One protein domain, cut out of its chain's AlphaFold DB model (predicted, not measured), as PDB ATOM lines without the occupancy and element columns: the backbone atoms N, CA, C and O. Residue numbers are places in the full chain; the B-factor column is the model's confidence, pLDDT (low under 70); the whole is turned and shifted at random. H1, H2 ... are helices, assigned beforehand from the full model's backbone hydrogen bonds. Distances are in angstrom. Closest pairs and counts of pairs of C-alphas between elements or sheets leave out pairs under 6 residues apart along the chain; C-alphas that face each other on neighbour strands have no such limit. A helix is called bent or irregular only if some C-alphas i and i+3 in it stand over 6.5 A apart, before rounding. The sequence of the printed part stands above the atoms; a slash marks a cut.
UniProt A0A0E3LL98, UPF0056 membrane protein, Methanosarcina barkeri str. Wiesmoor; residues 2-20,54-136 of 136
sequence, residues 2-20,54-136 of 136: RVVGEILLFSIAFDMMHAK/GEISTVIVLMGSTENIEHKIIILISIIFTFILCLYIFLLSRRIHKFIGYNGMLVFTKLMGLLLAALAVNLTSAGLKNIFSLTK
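Overview. This is residues 2 to 20 and 54 to 136 of the 136 residues of the protein "UPF0056 membrane protein" of Methanosarcina barkeri str. Wiesmoor (UniProt A0A0E3LL98). One very long helix, H3, bends near residues 100 and 101 into a flat, open V; H1 runs side by side with its arm H3b, and H2 folds back from the far end of arm H3a. The printed part has 102 residues with three named helices, all helix, and is extended: radius of gyration of the C-alphas 20.4 A, spans 51 by 51 by 14 A.

Along the chain. H1, residues 2 to 18, begins at C-alpha 2 (189.035, 174.220, 143.924). H2 is residues 54 to 64. H3, residues 69 to 134, was assigned as one helix by its hydrogen bonds but is bent: C-alphas 99 and 102 are 9.2 A apart. H3a, residues 69 to 99, 43.1 A long, is irregular, with C-alphas 91 and 94 7.1 A apart. H3b, residues 102 to 134, 47.7 A long, ends at C-alpha 134 (183.350, 184.551, 135.958).

Arrangement. H1 and H3b touch, closest C-alphas Ala 13 and Gly 113, 4.3 A, at a shallow tilt of 21 degrees, opposite ways. H2 and H3a form a helical hairpin, touching through residues 72 to 75 of H3a alone; closest C-alphas Met 63 and Lys 72, 6.3 A. H3a and H3b stand at a steep tilt of 53 degrees. Every O i to N i+4 pair is within hydrogen-bond range in H1, H2 and H3b; in H3a, 24 of 27.

Size, cuts and confidence. The C-alphas farthest apart, Arg 95 and Lys 136, are 56.1 A apart. Residues 21 to 53 are not printed; C-alphas 20 and 54 are 33.4 A apart. The link from H2 to H3 is tight. The pLDDT is under 70 at residues 19 to 20 and 134 to 136.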
ATOM      1  N   ARG A   2     190.208 174.699 143.146       74.69
ATOM      2  CA  ARG A   2     189.035 174.220 143.924       74.69
ATOM      3  C   ARG A   2     188.372 172.948 143.367       74.69
ATOM      4  O   ARG A   2     188.288 171.965 144.084       74.69
ATOM      5  N   VAL A   3     188.037 172.931 142.074       82.50
ATOM      6  CA  VAL A   3     187.345 171.791 141.435       82.50
ATOM      7  C   VAL A   3     188.144 170.479 141.495       82.50
ATOM      8  O   VAL A   3     187.567 169.415 141.664       82.50
ATOM      9  N   VAL A   4     189.480 170.532 141.427       83.00
ATOM     10  CA  VAL A   4     190.328 169.326 141.543       83.00
ATOM     11  C   VAL A   4     190.272 168.754 142.963       83.00
ATOM     12  O   VAL A   4     190.154 167.544 143.130       83.00
ATOM     13  N   GLY A   5     190.299 169.617 143.985       83.19
ATOM     14  CA  GLY A   5     190.130 169.203 145.381       83.19
ATOM     15  C   GLY A   5     188.749 168.603 145.657       83.19
ATOM     16  O   GLY A   5     188.636 167.632 146.396       83.19
ATOM     17  N   GLU A   6     187.708 169.131 145.015       87.38
ATOM     18  CA  GLU A   6     186.335 168.627 145.134       87.38
ATOM     19  C   GLU A   6     186.177 167.237 144.489       87.38
ATOM     20  O   GLU A   6     185.549 166.356 145.076       87.38
ATOM     21  N   ILE A   7     186.824 167.001 143.341       88.06
ATOM     22  CA  ILE A   7     186.877 165.682 142.683       88.06
ATOM     23  C   ILE A   7     187.662 164.668 143.530       88.06
ATOM     24  O   ILE A   7     187.229 163.525 143.668       88.06
ATOM     25  N   LEU A   8     188.782 165.074 144.138       86.75
ATOM     26  CA  LEU A   8     189.531 164.220 145.070       86.75
ATOM     27  C   LEU A   8     188.667 163.820 146.274       86.75
ATOM     28  O   LEU A   8     188.634 162.650 146.647       86.75
ATOM     29  N   LEU A   9     187.917 164.770 146.839       86.50
ATOM     30  CA  LEU A   9     187.008 164.526 147.961       86.50
ATOM     31  C   LEU A   9     185.879 163.559 147.571       86.50
ATOM     32  O   LEU A   9     185.543 162.663 148.345       86.50
ATOM     33  N   PHE A  10     185.353 163.676 146.346       88.62
ATOM     34  CA  PHE A  10     184.410 162.704 145.791       88.62
ATOM     35  C   PHE A  10     185.031 161.307 145.654       88.62
ATOM     36  O   PHE A  10     184.381 160.318 145.986       88.62
ATOM     37  N   SER A  11     186.288 161.214 145.213       84.88
ATOM     38  CA  SER A  11     186.992 159.933 145.091       84.88
ATOM     39  C   SER A  11     187.174 159.256 146.453       84.88
ATOM     40  O   SER A  11     186.842 158.084 146.597       84.88
ATOM     41  N   ILE A  12     187.582 160.009 147.480       86.19
ATOM     42  CA  ILE A  12     187.712 159.503 148.859       86.19
ATOM     43  C   ILE A  12     186.357 159.001 149.377       86.19
ATOM     44  O   ILE A  12     186.259 157.921 149.958       86.19
ATOM     45  N   ALA A  13     185.290 159.762 149.130       86.38
ATOM     46  CA  ALA A  13     183.938 159.366 149.497       86.38
ATOM     47  C   ALA A  13     183.508 158.057 148.810       86.38
ATOM     48  O   ALA A  13     182.912 157.180 149.441       86.38
ATOM     49  N   PHE A  14     183.830 157.915 147.523       88.75
ATOM     50  CA  PHE A  14     183.537 156.722 146.734       88.75
ATOM     51  C   PHE A  14     184.286 155.491 147.248       88.75
ATOM     52  O   PHE A  14     183.673 154.428 147.400       88.75
ATOM     53  N   ASP A  15     185.560 155.648 147.597       85.62
ATOM     54  CA  ASP A  15     186.375 154.588 148.192       85.62
ATOM     55  C   ASP A  15     185.806 154.149 149.550       85.62
ATOM     56  O   ASP A  15     185.673 152.954 149.813       85.62
ATOM     57  N   MET A  16     185.356 155.092 150.387       84.19
ATOM     58  CA  MET A  16     184.718 154.791 151.678       84.19
ATOM     59  C   MET A  16     183.386 154.039 151.538       84.19
ATOM     60  O   MET A  16     183.084 153.162 152.348       84.19
ATOM     61  N   MET A  17     182.587 154.338 150.509       87.94
ATOM     62  CA  MET A  17     181.343 153.601 150.237       87.94
ATOM     63  C   MET A  17     181.605 152.152 149.798       87.94
ATOM     64  O   MET A  17     180.819 151.252 150.123       87.94
ATOM     65  N   HIS A  18     182.711 151.924 149.084       81.00
ATOM     66  CA  HIS A  18     183.139 150.601 148.617       81.00
ATOM     67  C   HIS A  18     184.029 149.854 149.613       81.00
ATOM     68  O   HIS A  18     184.267 148.657 149.431       81.00
ATOM     69  N   ALA A  19     184.476 150.520 150.681       67.56
ATOM     70  CA  ALA A  19     185.368 149.946 151.670       67.56
ATOM     71  C   ALA A  19     184.777 148.661 152.272       67.56
ATOM     72  O   ALA A  19     183.716 148.663 152.900       67.56
ATOM     73  N   LYS A  20     185.501 147.552 152.098       55.38
ATOM     74  CA  LYS A  20     185.418 146.374 152.962       55.38
ATOM     75  C   LYS A  20     186.500 146.570 154.011       55.38
ATOM     76  O   LYS A  20     187.668 146.342 153.725       55.38
ATOM     77  N   GLY A  54     184.876 177.600 162.554       82.25
ATOM     78  CA  GLY A  54     183.632 178.127 163.127       82.25
ATOM     79  C   GLY A  54     183.604 178.092 164.658       82.25
ATOM     80  O   GLY A  54     183.089 179.015 165.287       82.25
ATOM     81  N   GLU A  55     184.212 177.076 165.266       86.94
ATOM     82  CA  GLU A  55     184.340 176.959 166.721       86.94
ATOM     83  C   GLU A  55     185.277 178.039 167.268       86.94
ATOM     84  O   GLU A  55     184.909 178.772 168.187       86.94
ATOM     85  N   ILE A  56     186.435 178.229 166.619       89.06
ATOM     86  CA  ILE A  56     187.385 179.306 166.943       89.06
ATOM     87  C   ILE A  56     186.696 180.670 166.838       89.06
ATOM     88  O   ILE A  56     186.764 181.473 167.769       89.06
ATOM     89  N   SER A  57     185.988 180.928 165.732       89.56
ATOM     90  CA  SER A  57     185.255 182.184 165.542       89.56
ATOM     91  C   SER A  57     184.202 182.401 166.625       89.56
ATOM     92  O   SER A  57     184.038 183.525 167.094       89.56
ATOM     93  N   THR A  58     183.498 181.346 167.036       89.88
ATOM     94  CA  THR A  58     182.473 181.437 168.081       89.88
ATOM     95  C   THR A  58     183.097 181.834 169.410       89.88
ATOM     96  O   THR A  58     182.615 182.768 170.044       89.88
ATOM     97  N   VAL A  59     184.205 181.201 169.808       90.19
ATOM     98  CA  VAL A  59     184.906 181.548 171.053       90.19
ATOM     99  C   VAL A  59     185.428 182.983 171.013       90.19
ATOM    100  O   VAL A  59     185.245 183.714 171.983       90.19
ATOM    101  N   ILE A  60     186.021 183.419 169.896       90.94
ATOM    102  CA  ILE A  60     186.514 184.797 169.739       90.94
ATOM    103  C   ILE A  60     185.369 185.805 169.878       90.94
ATOM    104  O   ILE A  60     185.490 186.764 170.639       90.94
ATOM    105  N   VAL A  61     184.247 185.583 169.187       91.50
ATOM    106  CA  VAL A  61     183.077 186.472 169.261       91.50
ATOM    107  C   VAL A  61     182.480 186.470 170.666       91.50
ATOM    108  O   VAL A  61     182.160 187.537 171.184       91.50
ATOM    109  N   LEU A  62     182.366 185.311 171.314       89.12
ATOM    110  CA  LEU A  62     181.776 185.194 172.647       89.12
ATOM    111  C   LEU A  62     182.659 185.851 173.720       89.12
ATOM    112  O   LEU A  62     182.152 186.538 174.607       89.12
ATOM    113  N   MET A  63     183.981 185.714 173.597       88.25
ATOM    114  CA  MET A  63     184.959 186.389 174.457       88.25
ATOM    115  C   MET A  63     185.024 187.900 174.205       88.25
ATOM    116  O   MET A  63     185.222 188.660 175.152       88.25
ATOM    117  N   GLY A  64     184.859 188.332 172.949       85.19
ATOM    118  CA  GLY A  64     184.874 189.742 172.548       85.19
ATOM    119  C   GLY A  64     183.573 190.491 172.847       85.19
ATOM    120  O   GLY A  64     183.619 191.675 173.154       85.19
ATOM    121  N   SER A  65     182.427 189.808 172.817       84.75
ATOM    122  CA  SER A  65     181.101 190.397 173.099       84.75
ATOM    123  C   SER A  65     180.794 190.501 174.595       84.75
ATOM    124  O   SER A  65     179.754 191.023 174.987       84.75
ATOM    125  N   THR A  66     181.680 189.971 175.437       83.31
ATOM    126  CA  THR A  66     181.490 189.883 176.880       83.31
ATOM    127  C   THR A  66     182.417 190.862 177.596       83.31
ATOM    128  O   THR A  66     183.637 190.685 177.594       83.31
ATOM    129  N   GLU A  67     181.852 191.857 178.280       76.94
ATOM    130  CA  GLU A  67     182.631 192.810 179.090       76.94
ATOM    131  C   GLU A  67     182.862 192.311 180.529       76.94
ATOM    132  O   GLU A  67     183.924 192.541 181.108       76.94
ATOM    133  N   ASN A  68     181.917 191.539 181.082       87.38
ATOM    134  CA  ASN A  68     181.980 191.046 182.460       87.38
ATOM    135  C   ASN A  68     182.956 189.868 182.622       87.38
ATOM    136  O   ASN A  68     182.899 188.872 181.896       87.38
ATOM    137  N   ILE A  69     183.809 189.945 183.646       87.62
ATOM    138  CA  ILE A  69     184.802 188.907 183.981       87.62
ATOM    139  C   ILE A  69     184.133 187.566 184.322       87.62
ATOM    140  O   ILE A  69     184.633 186.516 183.921       87.62
ATOM    141  N   GLU A  70     182.977 187.588 184.989       89.50
ATOM    142  CA  GLU A  70     182.234 186.375 185.359       89.50
ATOM    143  C   GLU A  70     181.842 185.537 184.136       89.50
ATOM    144  O   GLU A  70     182.084 184.332 184.087       89.50
ATOM    145  N   HIS A  71     181.314 186.181 183.096       88.25
ATOM    146  CA  HIS A  71     180.944 185.500 181.859       88.25
ATOM    147  C   HIS A  71     182.167 184.946 181.111       88.25
ATOM    148  O   HIS A  71     182.097 183.841 180.575       88.25
ATOM    149  N   LYS A  72     183.318 185.634 181.138       88.94
ATOM    150  CA  LYS A  72     184.571 185.095 180.571       88.94
ATOM    151  C   LYS A  72     185.028 183.822 181.286       88.94
ATOM    152  O   LYS A  72     185.471 182.880 180.630       88.94
ATOM    153  N   ILE A  73     184.885 183.766 182.610       92.38
ATOM    154  CA  ILE A  73     185.203 182.566 183.400       92.38
ATOM    155  C   ILE A  73     184.271 181.410 183.019       92.38
ATOM    156  O   ILE A  73     184.743 180.290 182.827       92.38
ATOM    157  N   ILE A  74     182.972 181.670 182.838       92.44
ATOM    158  CA  ILE A  74     182.000 180.647 182.408       92.44
ATOM    159  C   ILE A  74     182.370 180.070 181.034       92.44
ATOM    160  O   ILE A  74     182.328 178.851 180.842       92.44
ATOM    161  N   ILE A  75     182.771 180.924 180.087       91.00
ATOM    162  CA  ILE A  75     183.229 180.491 178.758       91.00
ATOM    163  C   ILE A  75     184.468 179.598 178.890       91.00
ATOM    164  O   ILE A  75     184.510 178.516 178.306       91.00
ATOM    165  N   LEU A  76     185.450 180.003 179.699       91.81
ATOM    166  CA  LEU A  76     186.671 179.225 179.911       91.81
ATOM    167  C   LEU A  76     186.385 177.853 180.542       91.81
ATOM    168  O   LEU A  76     186.909 176.841 180.075       91.81
ATOM    169  N   ILE A  77     185.519 177.805 181.558       95.00
ATOM    170  CA  ILE A  77     185.075 176.551 182.185       95.00
ATOM    171  C   ILE A  77     184.389 175.651 181.154       95.00
ATOM    172  O   ILE A  77     184.659 174.454 181.125       95.00
ATOM    173  N   SER A  78     183.552 176.218 180.283       93.00
ATOM    174  CA  SER A  78     182.866 175.460 179.229       93.00
ATOM    175  C   SER A  78     183.854 174.836 178.240       93.00
ATOM    176  O   SER A  78     183.710 173.669 177.892       93.00
ATOM    177  N   ILE A  79     184.899 175.570 177.838       92.06
ATOM    178  CA  ILE A  79     185.954 175.050 176.951       92.06
ATOM    179  C   ILE A  79     186.704 173.893 177.621       92.06
ATOM    180  O   ILE A  79     186.873 172.830 177.020       92.06
ATOM    181  N   ILE A  80     187.127 174.074 178.877       94.12
ATOM    182  CA  ILE A  80     187.830 173.033 179.643       94.12
ATOM    183  C   ILE A  80     186.939 171.799 179.811       94.12
ATOM    184  O   ILE A  80     187.406 170.671 179.661       94.12
ATOM    185  N   PHE A  81     185.653 172.002 180.085       94.94
ATOM    186  CA  PHE A  81     184.690 170.920 180.225       94.94
ATOM    187  C   PHE A  81     184.535 170.123 178.925       94.94
ATOM    188  O   PHE A  81     184.635 168.896 178.953       94.94
ATOM    189  N   THR A  82     184.375 170.797 177.782       92.62
ATOM    190  CA  THR A  82     184.330 170.143 176.464       92.62
ATOM    191  C   THR A  82     185.612 169.364 176.189       92.62
ATOM    192  O   THR A  82     185.549 168.217 175.753       92.62
ATOM    193  N   PHE A  83     186.778 169.931 176.514       90.75
ATOM    194  CA  PHE A  83     188.059 169.245 176.348       90.75
ATOM    195  C   PHE A  83     188.147 167.959 177.183       90.75
ATOM    196  O   PHE A  83     188.516 166.906 176.662       90.75
ATOM    197  N   ILE A  84     187.757 168.015 178.461       94.62
ATOM    198  CA  ILE A  84     187.717 166.838 179.344       94.62
ATOM    199  C   ILE A  84     186.735 165.794 178.805       94.62
ATOM    200  O   ILE A  84     187.044 164.600 178.810       94.62
ATOM    201  N   LEU A  85     185.572 166.225 178.315       93.06
ATOM    202  CA  LEU A  85     184.572 165.332 177.740       93.06
ATOM    203  C   LEU A  85     185.104 164.627 176.486       93.06
ATOM    204  O   LEU A  85     184.996 163.404 176.383       93.06
ATOM    205  N   CYS A  86     185.740 165.365 175.573       90.44
ATOM    206  CA  CYS A  86     186.419 164.794 174.411       90.44
ATOM    207  C   CYS A  86     187.486 163.783 174.840       90.44
ATOM    208  O   CYS A  86     187.485 162.654 174.350       90.44
ATOM    209  N   LEU A  87     188.346 164.142 175.796       89.56
ATOM    210  CA  LEU A  87     189.383 163.249 176.314       89.56
ATOM    211  C   LEU A  87     188.777 161.959 176.882       89.56
ATOM    212  O   LEU A  87     189.246 160.865 176.571       89.56
ATOM    213  N   TYR A  88     187.691 162.060 177.646       92.25
ATOM    214  CA  TYR A  88     186.996 160.899 178.196       92.25
ATOM    215  C   TYR A  88     186.426 159.984 177.102       92.25
ATOM    216  O   TYR A  88     186.588 158.764 177.172       92.25
ATOM    217  N   ILE A  89     185.815 160.558 176.060       89.12
ATOM    218  CA  ILE A  89     185.311 159.810 174.897       89.12
ATOM    219  C   ILE A  89     186.460 159.098 174.176       89.12
ATOM    220  O   ILE A  89     186.334 157.917 173.847       89.12
ATOM    221  N   PHE A  90     187.596 159.773 173.981       84.56
ATOM    222  CA  PHE A  90     188.792 159.179 173.377       84.56
ATOM    223  C   PHE A  90     189.328 158.004 174.203       84.56
ATOM    224  O   PHE A  90     189.612 156.945 173.642       84.56
ATOM    225  N   LEU A  91     189.387 158.129 175.532       86.69
ATOM    226  CA  LEU A  91     189.766 157.019 176.415       86.69
ATOM    227  C   LEU A  91     188.782 155.841 176.310       86.69
ATOM    228  O   LEU A  91     189.185 154.675 176.361       86.69
ATOM    229  N   LEU A  92     187.490 156.127 176.127       87.06
ATOM    230  CA  LEU A  92     186.456 155.115 175.917       87.06
ATOM    231  C   LEU A  92     186.403 154.565 174.488       87.06
ATOM    232  O   LEU A  92     185.706 153.571 174.274       87.06
ATOM    233  N   SER A  93     187.152 155.126 173.536       82.69
ATOM    234  CA  SER A  93     187.148 154.718 172.123       82.69
ATOM    235  C   SER A  93     187.319 153.205 171.953       82.69
ATOM    236  O   SER A  93     186.565 152.551 171.233       82.69
ATOM    237  N   ARG A  94     188.208 152.587 172.744       77.00
ATOM    238  CA  ARG A  94     188.428 151.132 172.712       77.00
ATOM    239  C   ARG A  94     187.189 150.319 173.124       77.00
ATOM    240  O   ARG A  94     186.985 149.217 172.617       77.00
ATOM    241  N   ARG A  95     186.357 150.839 174.035       76.81
ATOM    242  CA  ARG A  95     185.055 150.239 174.389       76.81
ATOM    243  C   ARG A  95     183.998 150.533 173.330       76.81
ATOM    244  O   ARG A  95     183.241 149.627 172.998       76.81
ATOM    245  N   ILE A  96     183.984 151.746 172.777       79.69
ATOM    246  CA  ILE A  96     183.064 152.149 171.703       79.69
ATOM    247  C   ILE A  96     183.249 151.242 170.480       79.69
ATOM    248  O   ILE A  96     182.271 150.691 169.979       79.69
ATOM    249  N   HIS A  97     184.492 150.976 170.070       73.50
ATOM    250  CA  HIS A  97     184.800 150.040 168.984       73.50
ATOM    251  C   HIS A  97     184.280 148.623 169.254       73.50
ATOM    252  O   HIS A  97     183.710 147.994 168.363       73.50
ATOM    253  N   LYS A  98     184.419 148.120 170.489       75.25
ATOM    254  CA  LYS A  98     183.884 146.799 170.861       75.25
ATOM    255  C   LYS A  98     182.356 146.756 170.859       75.25
ATOM    256  O   LYS A  98     181.798 145.719 170.524       75.25
ATOM    257  N   PHE A  99     181.699 147.852 171.231       81.50
ATOM    258  CA  PHE A  99     180.240 147.934 171.288       81.50
ATOM    259  C   PHE A  99     179.603 148.055 169.896       81.50
ATOM    260  O   PHE A  99     178.644 147.351 169.598       81.50
ATOM    261  N   ILE A 100     180.160 148.909 169.031       81.00
ATOM    262  CA  ILE A 100     179.705 149.092 167.642       81.00
ATOM    263  C   ILE A 100     179.972 147.831 166.809       81.00
ATOM    264  O   ILE A 100     179.185 147.469 165.930       81.00
ATOM    265  N   GLY A 101     181.079 147.144 167.098       77.00
ATOM    266  CA  GLY A 101     181.483 145.943 166.389       77.00
ATOM    267  C   GLY A 101     181.823 146.203 164.919       77.00
ATOM    268  O   GLY A 101     181.730 147.309 164.386       77.00
ATOM    269  N   TYR A 102     182.225 145.140 164.232       77.00
ATOM    270  CA  TYR A 102     182.708 145.219 162.855       77.00
ATOM    271  C   TYR A 102     181.634 145.694 161.858       77.00
ATOM    272  O   TYR A 102     181.868 146.604 161.065       77.00
ATOM    273  N   ASN A 103     180.423 145.131 161.940       76.50
ATOM    274  CA  ASN A 103     179.326 145.495 161.038       76.50
ATOM    275  C   ASN A 103     178.857 146.942 161.251       76.50
ATOM    276  O   ASN A 103     178.566 147.635 160.278       76.50
ATOM    277  N   GLY A 104     178.817 147.417 162.501       83.44
ATOM    278  CA  GLY A 104     178.443 148.797 162.804       83.44
ATOM    279  C   GLY A 104     179.454 149.799 162.246       83.44
ATOM    280  O   GLY A 104     179.065 150.802 161.652       83.44
ATOM    281  N   MET A 105     180.748 149.488 162.342       82.19
ATOM    282  CA  MET A 105     181.812 150.329 161.792       82.19
ATOM    283  C   MET A 105     181.775 150.377 160.256       82.19
ATOM    284  O   MET A 105     181.992 151.438 159.667       82.19
ATOM    285  N   LEU A 106     181.426 149.263 159.602       81.31
ATOM    286  CA  LEU A 106     181.228 149.216 158.152       81.31
ATOM    287  C   LEU A 106     180.066 150.115 157.712       81.31
ATOM    288  O   LEU A 106     180.202 150.886 156.764       81.31
ATOM    289  N   VAL A 107     178.934 150.050 158.419       88.19
ATOM    290  CA  VAL A 107     177.784 150.925 158.150       88.19
ATOM    291  C   VAL A 107     178.161 152.389 158.379       88.19
ATOM    292  O   VAL A 107     177.881 153.223 157.523       88.19
ATOM    293  N   PHE A 108     178.850 152.701 159.479       86.81
ATOM    294  CA  PHE A 108     179.275 154.066 159.792       86.81
ATOM    295  C   PHE A 108     180.221 154.644 158.731       86.81
ATOM    296  O   PHE A 108     180.039 155.774 158.282       86.81
ATOM    297  N   THR A 109     181.184 153.846 158.265       84.56
ATOM    298  CA  THR A 109     182.124 154.243 157.204       84.56
ATOM    299  C   THR A 109     181.391 154.533 155.896       84.56
ATOM    300  O   THR A 109     181.650 155.552 155.256       84.56
ATOM    301  N   LYS A 110     180.406 153.702 155.536       86.88
ATOM    302  CA  LYS A 110     179.565 153.944 154.357       86.88
ATOM    303  C   LYS A 110     178.703 155.192 154.499       86.88
ATOM    304  O   LYS A 110     178.577 155.938 153.535       86.88
ATOM    305  N   LEU A 111     178.140 155.443 155.682       92.38
ATOM    306  CA  LEU A 111     177.371 156.661 155.955       92.38
ATOM    307  C   LEU A 111     178.242 157.912 155.823       92.38
ATOM    308  O   LEU A 111     177.831 158.860 155.161       92.38
ATOM    309  N   MET A 112     179.456 157.901 156.380       89.44
ATOM    310  CA  MET A 112     180.410 159.000 156.198       89.44
ATOM    311  C   MET A 112     180.800 159.181 154.732       89.44
ATOM    312  O   MET A 112     180.814 160.311 154.253       89.44
ATOM    313  N   GLY A 113     181.021 158.087 153.996       88.06
ATOM    314  CA  GLY A 113     181.231 158.127 152.547       88.06
ATOM    315  C   GLY A 113     180.057 158.776 151.804       88.06
ATOM    316  O   GLY A 113     180.266 159.673 150.995       88.06
ATOM    317  N   LEU A 114     178.813 158.415 152.128       93.81
ATOM    318  CA  LEU A 114     177.619 159.050 151.555       93.81
ATOM    319  C   LEU A 114     177.531 160.552 151.883       93.81
ATOM    320  O   LEU A 114     177.214 161.352 151.000       93.81
ATOM    321  N   LEU A 115     177.832 160.950 153.123       92.62
ATOM    322  CA  LEU A 115     177.847 162.359 153.540       92.62
ATOM    323  C   LEU A 115     178.929 163.159 152.803       92.62
ATOM    324  O   LEU A 115     178.659 164.250 152.299       92.62
ATOM    325  N   LEU A 116     180.138 162.604 152.694       90.00
ATOM    326  CA  LEU A 116     181.252 163.207 151.963       90.00
ATOM    327  C   LEU A 116     180.949 163.313 150.467       90.00
ATOM    328  O   LEU A 116     181.249 164.341 149.869       90.00
ATOM    329  N   ALA A 117     180.297 162.313 149.869       90.50
ATOM    330  CA  ALA A 117     179.881 162.363 148.470       90.50
ATOM    331  C   ALA A 117     178.861 163.489 148.238       90.50
ATOM    332  O   ALA A 117     178.998 164.261 147.288       90.50
ATOM    333  N   ALA A 118     177.882 163.642 149.135       93.62
ATOM    334  CA  ALA A 118     176.920 164.742 149.078       93.62
ATOM    335  C   ALA A 118     177.607 166.113 149.217       93.62
ATOM    336  O   ALA A 118     177.306 167.038 148.456       93.62
ATOM    337  N   LEU A 119     178.568 166.238 150.139       90.81
ATOM    338  CA  LEU A 119     179.378 167.449 150.299       90.81
ATOM    339  C   LEU A 119     180.214 167.740 149.050       90.81
ATOM    340  O   LEU A 119     180.219 168.876 148.578       90.81
ATOM    341  N   ALA A 120     180.866 166.731 148.477       89.00
ATOM    342  CA  ALA A 120     181.662 166.870 147.265       89.00
ATOM    343  C   ALA A 120     180.807 167.345 146.084       89.00
ATOM    344  O   ALA A 120     181.213 168.261 145.370       89.00
ATOM    345  N   VAL A 121     179.597 166.803 145.911       91.25
ATOM    346  CA  VAL A 121     178.650 167.258 144.879       91.25
ATOM    347  C   VAL A 121     178.216 168.707 145.122       91.25
ATOM    348  O   VAL A 121     178.192 169.502 144.180       91.25
ATOM    349  N   ASN A 122     177.914 169.079 146.370       90.88
ATOM    350  CA  ASN A 122     177.536 170.451 146.716       90.88
ATOM    351  C   ASN A 122     178.664 171.452 146.406       90.88
ATOM    352  O   ASN A 122     178.435 172.476 145.757       90.88
ATOM    353  N   LEU A 123     179.895 171.127 146.810       88.31
ATOM    354  CA  LEU A 123     181.070 171.957 146.551       88.31
ATOM    355  C   LEU A 123     181.385 172.031 145.051       88.31
ATOM    356  O   LEU A 123     181.533 173.134 144.533       88.31
ATOM    357  N   THR A 124     181.343 170.901 144.337       88.88
ATOM    358  CA  THR A 124     181.535 170.840 142.875       88.88
ATOM    359  C   THR A 124     180.523 171.717 142.141       88.88
ATOM    360  O   THR A 124     180.887 172.497 141.260       88.88
ATOM    361  N   SER A 125     179.245 171.656 142.528       88.12
ATOM    362  CA  SER A 125     178.191 172.506 141.958       88.12
ATOM    363  C   SER A 125     178.470 173.996 142.184       88.12
ATOM    364  O   SER A 125     178.344 174.808 141.263       88.12
ATOM    365  N   ALA A 126     178.912 174.370 143.389       87.00
ATOM    366  CA  ALA A 126     179.311 175.741 143.696       87.00
ATOM    367  C   ALA A 126     180.566 176.176 142.913       87.00
ATOM    368  O   ALA A 126     180.624 177.313 142.431       87.00
ATOM    369  N   GLY A 127     181.548 175.288 142.745       84.44
ATOM    370  CA  GLY A 127     182.759 175.513 141.959       84.44
ATOM    371  C   GLY A 127     182.459 175.757 140.480       84.44
ATOM    372  O   GLY A 127     182.926 176.749 139.915       84.44
ATOM    373  N   LEU A 128     181.612 174.922 139.868       86.12
ATOM    374  CA  LEU A 128     181.191 175.075 138.470       86.12
ATOM    375  C   LEU A 128     180.427 176.384 138.237       86.12
ATOM    376  O   LEU A 128     180.718 177.096 137.274       86.12
ATOM    377  N   LYS A 129     179.488 176.736 139.125       85.06
ATOM    378  CA  LYS A 129     178.746 178.007 139.031       85.06
ATOM    379  C   LYS A 129     179.674 179.220 139.080       85.06
ATOM    380  O   LYS A 129     179.467 180.160 138.320       85.06
ATOM    381  N   ASN A 130     180.700 179.192 139.931       83.56
ATOM    382  CA  ASN A 130     181.683 180.275 140.005       83.56
ATOM    383  C   ASN A 130     182.464 180.430 138.695       83.56
ATOM    384  O   ASN A 130     182.629 181.548 138.222       83.56
ATOM    385  N   ILE A 131     182.892 179.329 138.072       82.25
ATOM    386  CA  ILE A 131     183.600 179.377 136.781       82.25
ATOM    387  C   ILE A 131     182.700 179.975 135.691       82.25
ATOM    388  O   ILE A 131     183.127 180.848 134.935       82.25
ATOM    389  N   PHE A 132     181.438 179.542 135.637       80.50
ATOM    390  CA  PHE A 132     180.491 180.022 134.633       80.50
ATOM    391  C   PHE A 132     180.099 181.494 134.847       80.50
ATOM    392  O   PHE A 132     179.950 182.233 133.879       80.50
ATOM    393  N   SER A 133     179.983 181.938 136.103       77.38
ATOM    394  CA  SER A 133     179.713 183.339 136.454       77.38
ATOM    395  C   SER A 133     180.908 184.268 136.231       77.38
ATOM    396  O   SER A 133     180.689 185.456 136.060       77.38
ATOM    397  N   LEU A 134     182.144 183.765 136.261       65.56
ATOM    398  CA  LEU A 134     183.350 184.551 135.958       65.56
ATOM    399  C   LEU A 134     183.580 184.731 134.450       65.56
ATOM    400  O   LEU A 134     184.376 185.573 134.050       65.56
ATOM    401  N   THR A 135     182.913 183.925 133.619       61.97
ATOM    402  CA  THR A 135     183.038 183.971 132.150       61.97
ATOM    403  C   THR A 135     181.999 184.903 131.502       61.97
ATOM    404  O   THR A 135     182.051 185.129 130.294       61.97
ATOM    405  N   LYS A 136     181.059 185.457 132.278       46.94
ATOM    406  CA  LYS A 136     180.011 186.380 131.819       46.94
ATOM    407  C   LYS A 136     180.178 187.742 132.479       46.94
ATOM    408  O   LYS A 136     179.927 188.744 131.778       46.94
TER     409      LYS A 136